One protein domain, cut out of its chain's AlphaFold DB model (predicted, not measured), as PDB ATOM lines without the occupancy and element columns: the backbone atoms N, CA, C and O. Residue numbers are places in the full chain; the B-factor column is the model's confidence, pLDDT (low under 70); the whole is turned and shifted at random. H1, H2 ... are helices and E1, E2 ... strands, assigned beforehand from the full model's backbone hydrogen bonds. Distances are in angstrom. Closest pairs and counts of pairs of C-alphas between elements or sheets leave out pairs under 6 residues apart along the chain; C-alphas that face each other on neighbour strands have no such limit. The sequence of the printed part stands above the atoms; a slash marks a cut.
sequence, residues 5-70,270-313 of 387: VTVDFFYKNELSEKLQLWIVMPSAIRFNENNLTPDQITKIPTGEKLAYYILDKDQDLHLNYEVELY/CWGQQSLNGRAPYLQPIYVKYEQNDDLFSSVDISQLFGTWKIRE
ATOM      1  N   VAL A   5     133.259 145.095 133.894       93.56
ATOM      2  CA  VAL A   5     133.134 145.449 135.308       93.56
ATOM      3  C   VAL A   5     131.831 146.208 135.528       93.56
ATOM      4  O   VAL A   5     131.327 146.855 134.611       93.56
ATOM      5  N   THR A   6     131.302 146.170 136.749       95.06
ATOM      6  CA  THR A   6     130.195 147.051 137.145       95.06
ATOM      7  C   THR A   6     130.745 148.306 137.793       95.06
ATOM      8  O   THR A   6     131.524 148.217 138.746       95.06
ATOM      9  N   VAL A   7     130.307 149.462 137.312       96.19
ATOM     10  CA  VAL A   7     130.509 150.755 137.957       96.19
ATOM     11  C   VAL A   7     129.228 151.127 138.691       96.19
ATOM     12  O   VAL A   7     128.134 151.024 138.146       96.19
ATOM     13  N   ASP A   8     129.393 151.516 139.947       96.75
ATOM     14  CA  ASP A   8     128.339 151.921 140.865       96.75
ATOM     15  C   ASP A   8     128.663 153.357 141.290       96.75
ATOM     16  O   ASP A   8     129.539 153.557 142.135       96.75
ATOM     17  N   PHE A   9     128.070 154.338 140.607       97.44
ATOM     18  CA  PHE A   9     128.297 155.770 140.803       97.44
ATOM     19  C   PHE A   9     127.091 156.411 141.485       97.44
ATOM     20  O   PHE A   9     125.970 156.264 141.011       97.44
ATOM     21  N   PHE A  10     127.337 157.149 142.561       97.56
ATOM     22  CA  PHE A  10     126.313 157.814 143.351       97.56
ATOM     23  C   PHE A  10     126.701 159.267 143.614       97.56
ATOM     24  O   PHE A  10     127.821 159.546 144.059       97.56
ATOM     25  N   TYR A  11     125.759 160.173 143.391       97.94
ATOM     26  CA  TYR A  11     125.858 161.587 143.721       97.94
ATOM     27  C   TYR A  11     124.606 162.025 144.473       97.94
ATOM     28  O   TYR A  11     123.514 161.628 144.090       97.94
ATOM     29  N   LYS A  12     124.754 162.870 145.493       97.12
ATOM     30  CA  LYS A  12     123.638 163.504 146.196       97.12
ATOM     31  C   LYS A  12     123.894 165.005 146.267       97.12
ATOM     32  O   LYS A  12     124.992 165.409 146.648       97.12
ATOM     33  N   ASN A  13     122.909 165.818 145.891       95.81
ATOM     34  CA  ASN A  13     123.029 167.268 146.002       95.81
ATOM     35  C   ASN A  13     122.905 167.711 147.469       95.81
ATOM     36  O   ASN A  13     121.808 167.801 148.014       95.81
ATOM     37  N   GLU A  14     124.042 168.014 148.089       92.62
ATOM     38  CA  GLU A  14     124.137 168.544 149.458       92.62
ATOM     39  C   GLU A  14     124.602 170.012 149.491       92.62
ATOM     40  O   GLU A  14     124.805 170.571 150.566       92.62
ATOM     41  N   LEU A  15     124.822 170.624 148.321       89.88
ATOM     42  CA  LEU A  15     125.545 171.894 148.200       89.88
ATOM     43  C   LEU A  15     124.628 173.111 148.090       89.88
ATOM     44  O   LEU A  15     124.986 174.180 148.581       89.88
ATOM     45  N   SER A  16     123.474 172.974 147.438       90.94
ATOM     46  CA  SER A  16     122.576 174.100 147.162       90.94
ATOM     47  C   SER A  16     121.131 173.651 146.952       90.94
ATOM     48  O   SER A  16     120.856 172.474 146.717       90.94
ATOM     49  N   GLU A  17     120.194 174.605 146.997       93.44
ATOM     50  CA  GLU A  17     118.770 174.337 146.729       93.44
ATOM     51  C   GLU A  17     118.540 173.781 145.318       93.44
ATOM     52  O   GLU A  17     117.717 172.891 145.117       93.44
ATOM     53  N   LYS A  18     119.318 174.276 144.349       94.56
ATOM     54  CA  LYS A  18     119.406 173.736 142.991       94.56
ATOM     55  C   LYS A  18     120.851 173.636 142.547       94.56
ATOM     56  O   LYS A  18     121.606 174.604 142.663       94.56
ATOM     57  N   LEU A  19     121.215 172.487 142.000       95.94
ATOM     58  CA  LEU A  19     122.548 172.189 141.501       95.94
ATOM     59  C   LEU A  19     122.472 171.759 140.042       95.94
ATOM     60  O   LEU A  19     121.616 170.968 139.658       95.94
ATOM     61  N   GLN A  20     123.389 172.258 139.223       97.56
ATOM     62  CA  GLN A  20     123.551 171.788 137.852       97.56
ATOM     63  C   GLN A  20     124.685 170.769 137.800       97.56
ATOM     64  O   GLN A  20     125.736 170.982 138.400       97.56
ATOM     65  N   LEU A  21     124.497 169.676 137.071       97.69
ATOM     66  CA  LEU A  21     125.462 168.589 136.982       97.69
ATOM     67  C   LEU A  21     125.657 168.178 135.529       97.69
ATOM     68  O   LEU A  21     124.698 167.928 134.804       97.69
ATOM     69  N   TRP A  22     126.916 168.049 135.123       98.19
ATOM     70  CA  TRP A  22     127.317 167.498 133.837       98.19
ATOM     71  C   TRP A  22     128.073 166.195 134.039       98.19
ATOM     72  O   TRP A  22     128.963 166.108 134.885       98.19
ATOM     73  N   ILE A  23     127.760 165.199 133.219       97.44
ATOM     74  CA  ILE A  23     128.433 163.902 133.212       97.44
ATOM     75  C   ILE A  23     128.564 163.399 131.778       97.44
ATOM     76  O   ILE A  23     127.628 163.489 130.982       97.44
ATOM     77  N   VAL A  24     129.728 162.855 131.425       96.69
ATOM     78  CA  VAL A  24     129.839 162.086 130.181       96.69
ATOM     79  C   VAL A  24     129.156 160.744 130.410       96.69
ATOM     80  O   VAL A  24     129.547 159.969 131.281       96.69
ATOM     81  N   MET A  25     128.110 160.474 129.633       94.25
ATOM     82  CA  MET A  25     127.368 159.228 129.724       94.25
ATOM     83  C   MET A  25     128.290 158.059 129.382       94.25
ATOM     84  O   MET A  25     128.910 158.060 128.312       94.25
ATOM     85  N   PRO A  26     128.366 157.039 130.251       90.19
ATOM     86  CA  PRO A  26     129.250 155.917 130.020       90.19
ATOM     87  C   PRO A  26     128.814 155.153 128.771       90.19
ATOM     88  O   PRO A  26     127.621 154.965 128.516       90.19
ATOM     89  N   SER A  27     129.791 154.638 128.024       87.19
ATOM     90  CA  SER A  27     129.556 153.661 126.951       87.19
ATOM     91  C   SER A  27     129.240 152.286 127.550       87.19
ATOM     92  O   SER A  27     130.001 151.331 127.407       87.19
ATOM     93  N   ALA A  28     128.154 152.216 128.318       88.81
ATOM     94  CA  ALA A  28     127.738 151.023 129.029       88.81
ATOM     95  C   ALA A  28     127.244 149.947 128.057       88.81
ATOM     96  O   ALA A  28     126.510 150.230 127.111       88.81
ATOM     97  N   ILE A  29     127.592 148.695 128.348       91.38
ATOM     98  CA  ILE A  29     126.978 147.520 127.721       91.38
ATOM     99  C   ILE A  29     125.521 147.424 128.173       91.38
ATOM    100  O   ILE A  29     124.628 147.103 127.392       91.38
ATOM    101  N   ARG A  30     125.293 147.698 129.460       92.19
ATOM    102  CA  ARG A  30     123.990 147.621 130.106       92.19
ATOM    103  C   ARG A  30     123.927 148.572 131.294       92.19
ATOM    104  O   ARG A  30     124.873 148.639 132.076       92.19
ATOM    105  N   PHE A  31     122.783 149.226 131.468       93.19
ATOM    106  CA  PHE A  31     122.414 149.880 132.721       93.19
ATOM    107  C   PHE A  31     121.577 148.918 133.569       93.19
ATOM    108  O   PHE A  31     120.632 148.300 133.074       93.19
ATOM    109  N   ASN A  32     121.961 148.768 134.830       93.00
ATOM    110  CA  ASN A  32     121.185 148.072 135.852       93.00
ATOM    111  C   ASN A  32     120.330 149.063 136.645       93.00
ATOM    112  O   ASN A  32     119.220 148.715 137.017       93.00
ATOM    113  N   GLU A  33     120.850 150.276 136.859       92.69
ATOM    114  CA  GLU A  33     120.169 151.388 137.520       92.69
ATOM    115  C   GLU A  33     120.524 152.690 136.795       92.69
ATOM    116  O   GLU A  33     121.688 152.930 136.454       92.69
ATOM    117  N   ASN A  34     119.510 153.515 136.560       93.75
ATOM    118  CA  ASN A  34     119.636 154.911 136.168       93.75
ATOM    119  C   ASN A  34     118.373 155.615 136.669       93.75
ATOM    120  O   ASN A  34     117.351 155.619 135.981       93.75
ATOM    121  N   ASN A  35     118.435 156.113 137.900       95.38
ATOM    122  CA  ASN A  35     117.257 156.575 138.630       95.38
ATOM    123  C   ASN A  35     116.677 157.897 138.091       95.38
ATOM    124  O   ASN A  35     115.522 158.207 138.374       95.38
ATOM    125  N   LEU A  36     117.444 158.657 137.300       95.94
ATOM    126  CA  LEU A  36     117.041 159.949 136.749       95.94
ATOM    127  C   LEU A  36     117.275 160.035 135.239       95.94
ATOM    128  O   LEU A  36     118.255 159.537 134.682       95.94
ATOM    129  N   THR A  37     116.393 160.759 134.561       95.19
ATOM    130  CA  THR A  37     116.561 161.117 133.151       95.19
ATOM    131  C   THR A  37     117.241 162.483 133.028       95.19
ATOM    132  O   THR A  37     116.816 163.400 133.726       95.19
ATOM    133  N   PRO A  38     118.248 162.653 132.150       97.25
ATOM    134  CA  PRO A  38     118.876 163.955 131.930       97.25
ATOM    135  C   PRO A  38     117.885 164.995 131.403       97.25
ATOM    136  O   PRO A  38     117.096 164.686 130.508       97.25
ATOM    137  N   ASP A  39     118.012 166.239 131.858       97.94
ATOM    138  CA  ASP A  39     117.297 167.394 131.303       97.94
ATOM    139  C   ASP A  39     117.745 167.708 129.870       97.94
ATOM    140  O   ASP A  39     116.956 168.136 129.027       97.94
ATOM    141  N   GLN A  40     119.028 167.485 129.574       97.88
ATOM    142  CA  GLN A  40     119.581 167.656 128.235       97.88
ATOM    143  C   GLN A  40     120.670 166.618 127.954       97.88
ATOM    144  O   GLN A  40     121.473 166.267 128.815       97.88
ATOM    145  N   ILE A  41     120.728 166.151 126.705       97.44
ATOM    146  CA  ILE A  41     121.819 165.316 126.198       97.44
ATOM    147  C   ILE A  41     122.404 165.987 124.960       97.44
ATOM    148  O   ILE A  41     121.682 166.320 124.021       97.44
ATOM    149  N   THR A  42     123.722 166.148 124.933       96.88
ATOM    150  CA  THR A  42     124.453 166.698 123.786       96.88
ATOM    151  C   THR A  42     125.551 165.748 123.339       96.88
ATOM    152  O   THR A  42     126.116 165.006 124.137       96.88
ATOM    153  N   LYS A  43     125.849 165.726 122.039       95.12
ATOM    154  CA  LYS A  43     127.006 164.992 121.519       95.12
ATOM    155  C   LYS A  43     128.225 165.904 121.599       95.12
ATOM    156  O   LYS A  43     128.170 167.019 121.089       95.12
ATOM    157  N   ILE A  44     129.306 165.424 122.205       93.19
ATOM    158  CA  ILE A  44     130.558 166.178 122.332       93.19
ATOM    159  C   ILE A  44     131.589 165.733 121.281       93.19
ATOM    160  O   ILE A  44     131.450 164.643 120.715       93.19
ATOM    161  N   PRO A  45     132.630 166.542 120.994       91.00
ATOM    162  CA  PRO A  45     133.613 166.239 119.947       91.00
ATOM    163  C   PRO A  45     134.369 164.916 120.126       91.00
ATOM    164  O   PRO A  45     134.878 164.359 119.159       91.00
ATOM    165  N   THR A  46     134.410 164.365 121.343       89.12
ATOM    166  CA  THR A  46     135.004 163.044 121.615       89.12
ATOM    167  C   THR A  46     134.142 161.880 121.117       89.12
ATOM    168  O   THR A  46     134.567 160.728 121.174       89.12
ATOM    169  N   GLY A  47     132.940 162.171 120.605       88.94
ATOM    170  CA  GLY A  47     131.953 161.205 120.126       88.94
ATOM    171  C   GLY A  47     130.991 160.717 121.209       88.94
ATOM    172  O   GLY A  47     129.976 160.100 120.881       88.94
ATOM    173  N   GLU A  48     131.285 161.016 122.473       92.88
ATOM    174  CA  GLU A  48     130.485 160.637 123.634       92.88
ATOM    175  C   GLU A  48     129.259 161.555 123.794       92.88
ATOM    176  O   GLU A  48     129.124 162.591 123.131       92.88
ATOM    177  N   LYS A  49     128.327 161.158 124.663       95.94
ATOM    178  CA  LYS A  49     127.153 161.963 125.017       95.94
ATOM    179  C   LYS A  49     127.403 162.640 126.360       95.94
ATOM    180  O   LYS A  49     127.666 161.952 127.336       95.94
ATOM    181  N   LEU A  50     127.287 163.958 126.421       97.44
ATOM    182  CA  LEU A  50     127.284 164.725 127.659       97.44
ATOM    183  C   LEU A  50     125.835 164.882 128.126       97.44
ATOM    184  O   LEU A  50     125.018 165.470 127.415       97.44
ATOM    185  N   ALA A  51     125.521 164.326 129.291       97.81
ATOM    186  CA  ALA A  51     124.246 164.511 129.962       97.81
ATOM    187  C   ALA A  51     124.336 165.670 130.955       97.81
ATOM    188  O   ALA A  51     125.352 165.853 131.629       97.81
ATOM    189  N   TYR A  52     123.252 166.429 131.023       98.31
ATOM    190  CA  TYR A  52     123.054 167.549 131.922       98.31
ATOM    191  C   TYR A  52     121.825 167.290 132.788       98.31
ATOM    192  O   TYR A  52     120.792 166.858 132.272       98.31
ATOM    193  N   TYR A  53     121.963 167.565 134.081       98.25
ATOM    194  CA  TYR A  53     120.932 167.401 135.095       98.25
ATOM    195  C   TYR A  53     120.799 168.679 135.925       98.25
ATOM    196  O   TYR A  53     121.799 169.332 136.235       98.25
ATOM    197  N   ILE A  54     119.578 168.990 136.337       97.88
ATOM    198  CA  ILE A  54     119.259 169.918 137.415       97.88
ATOM    199  C   ILE A  54     118.772 169.071 138.586       97.88
ATOM    200  O   ILE A  54     117.767 168.375 138.476       97.88
ATOM    201  N   LEU A  55     119.505 169.119 139.693       97.81
ATOM    202  CA  LEU A  55     119.180 168.391 140.911       97.81
ATOM    203  C   LEU A  55     118.654 169.362 141.963       97.81
ATOM    204  O   LEU A  55     119.329 170.340 142.297       97.81
ATOM    205  N   ASP A  56     117.474 169.079 142.501       97.19
ATOM    206  CA  ASP A  56     116.964 169.766 143.686       97.19
ATOM    207  C   ASP A  56     117.755 169.324 144.932       97.19
ATOM    208  O   ASP A  56     118.529 168.357 144.905       97.19
ATOM    209  N   LYS A  57     117.613 170.058 146.037       94.88
ATOM    210  CA  LYS A  57     118.260 169.718 147.309       94.88
ATOM    211  C   LYS A  57     117.947 168.291 147.745       94.88
ATOM    212  O   LYS A  57     116.810 167.839 147.652       94.88
ATOM    213  N   ASP A  58     118.970 167.600 148.236       95.31
ATOM    214  CA  ASP A  58     118.933 166.209 148.688       95.31
ATOM    215  C   ASP A  58     118.578 165.162 147.618       95.31
ATOM    216  O   ASP A  58     118.609 163.966 147.920       95.31
ATOM    217  N   GLN A  59     118.317 165.568 146.372       97.62
ATOM    218  CA  GLN A  59     118.083 164.650 145.264       97.62
ATOM    219  C   GLN A  59     119.376 163.916 144.890       97.62
ATOM    220  O   GLN A  59     120.463 164.505 144.849       97.62
ATOM    221  N   ASP A  60     119.253 162.622 144.596       97.06
ATOM    222  CA  ASP A  60     120.372 161.768 144.228       97.06
ATOM    223  C   ASP A  60     120.329 161.291 142.772       97.06
ATOM    224  O   ASP A  60     119.276 161.006 142.207       97.06
ATOM    225  N   LEU A  61     121.516 161.167 142.178       97.81
ATOM    226  CA  LEU A  61     121.759 160.507 140.902       97.81
ATOM    227  C   LEU A  61     122.537 159.214 141.167       97.81
ATOM    228  O   LEU A  61     123.690 159.248 141.609       97.81
ATOM    229  N   HIS A  62     121.929 158.078 140.837       97.81
ATOM    230  CA  HIS A  62     122.526 156.750 140.932       97.81
ATOM    231  C   HIS A  62     122.616 156.110 139.549       97.81
ATOM    232  O   HIS A  62     121.614 155.826 138.895       97.81
ATOM    233  N   LEU A  63     123.851 155.853 139.123       97.25
ATOM    234  CA  LEU A  63     124.158 155.112 137.909       97.25
ATOM    235  C   LEU A  63     124.827 153.790 138.280       97.25
ATOM    236  O   LEU A  63     125.954 153.770 138.782       97.25
ATOM    237  N   ASN A  64     124.165 152.677 137.973       97.31
ATOM    238  CA  ASN A  64     124.755 151.347 138.055       97.31
ATOM    239  C   ASN A  64     124.799 150.729 136.662       97.31
ATOM    240  O   ASN A  64     123.761 150.487 136.047       97.31
ATOM    241  N   TYR A  65     125.996 150.470 136.152       96.12
ATOM    242  CA  TYR A  65     126.156 150.019 134.775       96.12
ATOM    243  C   TYR A  65     127.336 149.074 134.599       96.12
ATOM    244  O   TYR A  65     128.323 149.114 135.331       96.12
ATOM    245  N   GLU A  66     127.223 148.201 133.606       95.75
ATOM    246  CA  GLU A  66     128.290 147.317 133.165       95.75
ATOM    247  C   GLU A  66     129.037 147.944 131.986       95.75
ATOM    248  O   GLU A  66     128.426 148.414 131.025       95.75
ATOM    249  N   VAL A  67     130.366 147.946 132.054       94.81
ATOM    250  CA  VAL A  67     131.243 148.549 131.044       94.81
ATOM    251  C   VAL A  67     132.436 147.646 130.758       94.81
ATOM    252  O   VAL A  67     132.890 146.901 131.630       94.81
ATOM    253  N   GLU A  68     132.964 147.721 129.538       93.38
ATOM    254  CA  GLU A  68     134.245 147.104 129.212       93.38
ATOM    255  C   GLU A  68     135.411 147.848 129.872       93.38
ATOM    256  O   GLU A  68     135.440 149.074 129.981       93.38
ATOM    257  N   LEU A  69     136.418 147.085 130.281       93.56
ATOM    258  CA  LEU A  69     137.709 147.615 130.671       93.56
ATOM    259  C   LEU A  69     138.365 148.304 129.475       93.56
ATOM    260  O   LEU A  69     138.364 147.799 128.351       93.56
ATOM    261  N   TYR A  70     138.990 149.435 129.768       94.81
ATOM    262  CA  TYR A  70     139.692 150.276 128.817       94.81
ATOM    263  C   TYR A  70     140.684 149.502 127.934       94.81
ATOM    264  O   TYR A  70     141.502 148.710 128.414       94.81
ATOM    265  N   CYS A 270     137.904 178.164 142.104       91.38
ATOM    266  CA  CYS A 270     136.813 177.675 142.937       91.38
ATOM    267  C   CYS A 270     136.037 176.589 142.185       91.38
ATOM    268  O   CYS A 270     135.198 176.872 141.321       91.38
ATOM    269  N   TRP A 271     136.330 175.329 142.508       90.56
ATOM    270  CA  TRP A 271     135.663 174.188 141.887       90.56
ATOM    271  C   TRP A 271     134.150 174.251 142.093       90.56
ATOM    272  O   TRP A 271     133.672 174.500 143.194       90.56
ATOM    273  N   GLY A 272     133.393 174.026 141.022       90.38
ATOM    274  CA  GLY A 272     131.935 174.080 141.065       90.38
ATOM    275  C   GLY A 272     131.328 175.486 141.028       90.38
ATOM    276  O   GLY A 272     130.116 175.605 140.881       90.38
ATOM    277  N   GLN A 273     132.148 176.541 141.058       91.69
ATOM    278  CA  GLN A 273     131.707 177.934 140.886       91.69
ATOM    279  C   GLN A 273     132.341 178.621 139.663       91.69
ATOM    280  O   GLN A 273     131.833 179.624 139.156       91.69
ATOM    281  N   GLN A 274     133.448 178.074 139.159       94.25
ATOM    282  CA  GLN A 274     134.152 178.562 137.977       94.25
ATOM    283  C   GLN A 274     134.293 177.469 136.914       94.25
ATOM    284  O   GLN A 274     133.968 176.311 137.131       94.25
ATOM    285  N   SER A 275     134.772 177.837 135.733       95.19
ATOM    286  CA  SER A 275     135.083 176.942 134.617       95.19
ATOM    287  C   SER A 275     136.234 177.517 133.800       95.19
ATOM    288  O   SER A 275     136.523 178.716 133.865       95.19
ATOM    289  N   LEU A 276     136.867 176.676 132.986       95.19
ATOM    290  CA  LEU A 276     137.933 177.063 132.067       95.19
ATOM    291  C   LEU A 276     137.332 177.544 130.741       95.19
ATOM    292  O   LEU A 276     137.274 176.810 129.755       95.19
ATOM    293  N   ASN A 277     136.833 178.784 130.721       93.62
ATOM    294  CA  ASN A 277     136.134 179.376 129.570       93.62
ATOM    295  C   ASN A 277     134.912 178.549 129.117       93.62
ATOM    296  O   ASN A 277     134.750 178.267 127.928       93.62
ATOM    297  N   GLY A 278     134.062 178.137 130.064       94.50
ATOM    298  CA  GLY A 278     132.886 177.299 129.801       94.50
ATOM    299  C   GLY A 278     133.190 175.800 129.690       94.50
ATOM    300  O   GLY A 278     132.304 175.023 129.338       94.50
ATOM    301  N   ARG A 279     134.431 175.386 129.973       95.31
ATOM    302  CA  ARG A 279     134.869 173.985 129.958       95.31
ATOM    303  C   ARG A 279     135.104 173.476 131.372       95.31
ATOM    304  O   ARG A 279     135.646 174.207 132.203       95.31
ATOM    305  N   ALA A 280     134.741 172.224 131.635       92.62
ATOM    306  CA  ALA A 280     135.127 171.581 132.887       92.62
ATOM    307  C   ALA A 280     136.656 171.388 132.910       92.62
ATOM    308  O   ALA A 280     137.196 170.880 131.923       92.62
ATOM    309  N   PRO A 281     137.358 171.752 133.998       89.81
ATOM    310  CA  PRO A 281     138.718 171.297 134.253       89.81
ATOM    311  C   PRO A 281     138.669 169.801 134.582       89.81
ATOM    312  O   PRO A 281     138.670 169.448 135.742       89.81
ATOM    313  N   TYR A 282     138.604 168.946 133.562       88.38
ATOM    314  CA  TYR A 282     138.426 167.485 133.580       88.38
ATOM    315  C   TYR A 282     137.129 166.973 134.246       88.38
ATOM    316  O   TYR A 282     136.665 167.471 135.266       88.38
ATOM    317  N   LEU A 283     136.524 165.934 133.655       89.00
ATOM    318  CA  LEU A 283     135.287 165.303 134.144       89.00
ATOM    319  C   LEU A 283     135.601 163.973 134.840       89.00
ATOM    320  O   LEU A 283     135.980 163.005 134.175       89.00
ATOM    321  N   GLN A 284     135.447 163.923 136.172       89.56
ATOM    322  CA  GLN A 284     135.875 162.780 136.992       89.56
ATOM    323  C   GLN A 284     134.889 162.374 138.113       89.56
ATOM    324  O   GLN A 284     135.178 162.584 139.289       89.56
ATOM    325  N   PRO A 285     133.765 161.708 137.806       92.31
ATOM    326  CA  PRO A 285     133.147 161.563 136.490       92.31
ATOM    327  C   PRO A 285     132.259 162.760 136.117       92.31
ATOM    328  O   PRO A 285     131.855 162.879 134.962       92.31
ATOM    329  N   ILE A 286     131.973 163.642 137.076       96.56
ATOM    330  CA  ILE A 286     131.055 164.772 136.919       96.56
ATOM    331  C   ILE A 286     131.765 166.120 137.018       96.56
ATOM    332  O   ILE A 286     132.898 166.214 137.494       96.56
ATOM    333  N   TYR A 287     131.058 167.162 136.593       96.75
ATOM    334  CA  TYR A 287     131.315 168.546 136.962       96.75
ATOM    335  C   TYR A 287     130.014 169.156 137.458       96.75
ATOM    336  O   TYR A 287     128.960 168.879 136.889       96.75
ATOM    337  N   VAL A 288     130.078 169.973 138.501       95.69
ATOM    338  CA  VAL A 288     128.887 170.571 139.112       95.69
ATOM    339  C   VAL A 288     128.925 172.087 139.002       95.69
ATOM    340  O   VAL A 288     129.991 172.682 138.870       95.69
ATOM    341  N   LYS A 289     127.757 172.719 139.055       94.69
ATOM    342  CA  LYS A 289     127.592 174.135 139.354       94.69
ATOM    343  C   LYS A 289     126.614 174.269 140.503       94.69
ATOM    344  O   LYS A 289     125.487 173.793 140.392       94.69
ATOM    345  N   TYR A 290     127.020 174.969 141.546       91.38
ATOM    346  CA  TYR A 290     126.148 175.294 142.662       91.38
ATOM    347  C   TYR A 290     126.285 176.771 143.026       91.38
ATOM    348  O   TYR A 290     127.304 177.412 142.744       91.38
ATOM    349  N   GLU A 291     125.224 177.319 143.601       84.31
ATOM    350  CA  GLU A 291     125.253 178.629 144.246       84.31
ATOM    351  C   GLU A 291     125.599 178.405 145.714       84.31
ATOM    352  O   GLU A 291     125.058 177.504 146.356       84.31
ATOM    353  N   GLN A 292     126.567 179.159 146.221       71.12
ATOM    354  CA  GLN A 292     126.971 179.037 147.611       71.12
ATOM    355  C   GLN A 292     125.929 179.741 148.480       71.12
ATOM    356  O   GLN A 292     125.660 180.920 148.279       71.12
ATOM    357  N   ASN A 293     125.347 179.020 149.434       64.75
ATOM    358  CA  ASN A 293     124.536 179.641 150.477       64.75
ATOM    359  C   ASN A 293     125.468 180.270 151.522       64.75
ATOM    360  O   ASN A 293     126.473 179.652 151.886       64.75
ATOM    361  N   ASP A 294     125.099 181.442 152.047       56.53
ATOM    362  CA  ASP A 294     125.859 182.187 153.068       56.53
ATOM    363  C   ASP A 294     126.210 181.345 154.315       56.53
ATOM    364  O   ASP A 294     127.181 181.629 155.011       56.53
ATOM    365  N   ASP A 295     125.470 180.262 154.574       55.94
ATOM    366  CA  ASP A 295     125.684 179.358 155.710       55.94
ATOM    367  C   ASP A 295     126.819 178.325 155.501       55.94
ATOM    368  O   ASP A 295     127.280 177.705 156.465       55.94
ATOM    369  N   LEU A 296     127.315 178.127 154.269       55.72
ATOM    370  CA  LEU A 296     128.432 177.219 153.959       55.72
ATOM    371  C   LEU A 296     129.788 177.940 154.082       55.72
ATOM    372  O   LEU A 296     130.532 178.111 153.114       55.72
ATOM    373  N   PHE A 297     130.148 178.301 155.317       54.09
ATOM    374  CA  PHE A 297     131.531 178.629 155.703       54.09
ATOM    375  C   PHE A 297     132.390 177.372 155.954       54.09
ATOM    376  O   PHE A 297     133.500 177.467 156.474       54.09
ATOM    377  N   SER A 298     131.897 176.176 155.624       58.91
ATOM    378  CA  SER A 298     132.629 174.919 155.777       58.91
ATOM    379  C   SER A 298     133.404 174.540 154.512       58.91
ATOM    380  O   SER A 298     133.050 174.887 153.387       58.91
ATOM    381  N   SER A 299     134.505 173.811 154.697       70.12
ATOM    382  CA  SER A 299     135.232 173.178 153.596       70.12
ATOM    383  C   SER A 299     134.340 172.151 152.890       70.12
ATOM    384  O   SER A 299     133.828 171.245 153.548       70.12
ATOM    385  N   VAL A 300     134.204 172.256 151.569       81.25
ATOM    386  CA  VAL A 300     133.462 171.284 150.752       81.25
ATOM    387  C   VAL A 300     134.257 169.979 150.631       81.25
ATOM    388  O   VAL A 300     135.445 170.009 150.301       81.25
ATOM    389  N   ASP A 301     133.616 168.833 150.880       87.19
ATOM    390  CA  ASP A 301     134.247 167.521 150.691       87.19
ATOM    391  C   ASP A 301     134.368 167.185 149.191       87.19
ATOM    392  O   ASP A 301     133.496 167.489 148.374       87.19
ATOM    393  N   ILE A 302     135.436 166.479 148.822       88.00
ATOM    394  CA  ILE A 302     135.642 165.911 147.486       88.00
ATOM    395  C   ILE A 302     134.423 165.087 147.046       88.00
ATOM    396  O   ILE A 302     134.016 165.183 145.887       88.00
ATOM    397  N   SER A 303     133.798 164.303 147.931       91.38
ATOM    398  CA  SER A 303     132.617 163.515 147.549       91.38
ATOM    399  C   SER A 303     131.400 164.372 147.202       91.38
ATOM    400  O   SER A 303     130.565 163.926 146.421       91.38
ATOM    401  N   GLN A 304     131.300 165.595 147.727       91.69
ATOM    402  CA  GLN A 304     130.212 166.519 147.392       91.69
ATOM    403  C   GLN A 304     130.414 167.170 146.015       91.69
ATOM    404  O   GLN A 304     129.446 167.535 145.351       91.69
ATOM    405  N   LEU A 305     131.664 167.269 145.545       92.06
ATOM    406  CA  LEU A 305     132.004 167.819 144.227       92.06
ATOM    407  C   LEU A 305     131.988 166.769 143.112       92.06
ATOM    408  O   LEU A 305     131.628 167.077 141.977       92.06
ATOM    409  N   PHE A 306     132.408 165.542 143.421       94.06
ATOM    410  CA  PHE A 306     132.636 164.488 142.427       94.06
ATOM    411  C   PHE A 306     131.702 163.287 142.576       94.06
ATOM    412  O   PHE A 306     131.721 162.389 141.734       94.06
ATOM    413  N   GLY A 307     130.905 163.233 143.641       95.12
ATOM    414  CA  GLY A 307     130.187 162.028 144.028       95.12
ATOM    415  C   GLY A 307     131.132 160.930 144.502       95.12
ATOM    416  O   GLY A 307     132.310 161.139 144.803       95.12
ATOM    417  N   THR A 308     130.607 159.714 144.556       96.81
ATOM    418  CA  THR A 308     131.387 158.529 144.892       96.81
ATOM    419  C   THR A 308     131.162 157.444 143.861       96.81
ATOM    420  O   THR A 308     130.066 157.280 143.338       96.81
ATOM    421  N   TRP A 309     132.202 156.665 143.577       96.56
ATOM    422  CA  TRP A 309     132.064 155.486 142.735       96.56
ATOM    423  C   TRP A 309     132.808 154.294 143.308       96.56
ATOM    424  O   TRP A 309     133.855 154.413 143.958       96.56
ATOM    425  N   LYS A 310     132.271 153.114 143.014       95.31
ATOM    426  CA  LYS A 310     132.895 151.826 143.287       95.31
ATOM    427  C   LYS A 310     132.856 150.975 142.034       95.31
ATOM    428  O   LYS A 310     131.822 150.864 141.384       95.31
ATOM    429  N   ILE A 311     133.976 150.332 141.726       93.31
ATOM    430  CA  ILE A 311     134.082 149.457 140.560       93.31
ATOM    431  C   ILE A 311     134.257 148.028 141.043       93.31
ATOM    432  O   ILE A 311     135.097 147.741 141.897       93.31
ATOM    433  N   ARG A 312     133.425 147.130 140.524       89.19
ATOM    434  CA  ARG A 312     133.398 145.722 140.910       89.19
ATOM    435  C   ARG A 312     133.750 144.866 139.704       89.19
ATOM    436  O   ARG A 312     133.033 144.855 138.706       89.19
ATOM    437  N   GLU A 313     134.847 144.124 139.822       89.31
ATOM    438  CA  GLU A 313     135.137 143.011 138.917       89.31
ATOM    439  C   GLU A 313     134.073 141.912 139.064       89.31
ATOM    440  O   GLU A 313     133.396 141.825 140.090       89.31
TER     441      GLU A 313
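Overview. This is residues 5 to 70 and 270 to 313 of the 387 residues of the protein "Transglutaminase domain-containing protein" of Lysinibacillus sp. JNUCC-51 (UniProt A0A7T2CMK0). Two four-stranded antiparallel sheets stand partly face to face as an open, wedge-like sandwich, closer at the end where the link from E5 to E6 joins them. The short helix H1 lies at the side where edge strands E9 and E8 are found, and the stretch with E7 lies beyond E8. The printed part has 110 residues, with nine named strands and one named helix in the order E1 E2 E3 E4 E5 E6 E7 E8 H1 E9; the class is mostly strand. The sheets run E3 - E6 - E1 - E9 and E4 - E5 - E2 - E8. The whole is compact, with a radius of gyration of the C-alphas of 14.2 A, yet elongated, spanning 43 by 28 by 23 A.

Arrangement. E1, residues 5 to 12, is an inner strand of the first sheet, which is twisted. On one side of it is E9, residues 308 to 313, antiparallel at 166 degrees, with N 8 and O 310 2.9 A apart. On the other side is E6, residues 60 to 68, antiparallel at 165 degrees, with N 7 and O 65 2.8 A apart. Edge strand E3, residues 30 to 34, pairs with E6 through N 66 and O 30, 2.8 A. In the second sheet E2, residues 18 to 24, has E5, residues 49 to 56, as neighbour, with N 21 and O 53 2.8 A apart. Its other neighbour is edge strand E8, residues 286 to 290, with N 289 and O 20 2.7 A apart. E4, residues 40 to 43, forms a hairpin with E5, with N 50 and O 42 2.8 A apart. E1 and E5 are only just apart, at 8.5 A, and E5 and E6 meet only through their link. H1, residues 302 to 306, is on the first sheet at a height of 4.0 A, over none of its strands, and only grazes the second with residues 304 to 306. The closest C-alphas of E8 and H1 are those of Ile 286 and Phe 306, 5.7 A. In H1 every O i to N i+4 pair is within hydrogen-bond range. E7, residues 279 to 281, pairs with no named strand.

Along the chain. E1 begins at C-alpha 5 (133.134, 145.449, 135.308) and is 23.1 A long. E2 measures 20.2 A, E5 22.7 A and E6 25.2 A. E8 begins at C-alpha 286 (131.055, 164.772, 136.919). E9, 17.0 A long, ends at C-alpha 313 (135.137, 143.011, 138.917).

Size, cuts and confidence. The C-alphas farthest apart, of Glu 68 and Asp 294, are 43.2 A apart. Residues 71 to 269 are not printed, and C-alphas 70 and 270 are 31.0 A apart across this cut. The link from E8 to H1 is long. The mean pLDDT of the printed part is 91.6, and residues 293 to 298 are under 70.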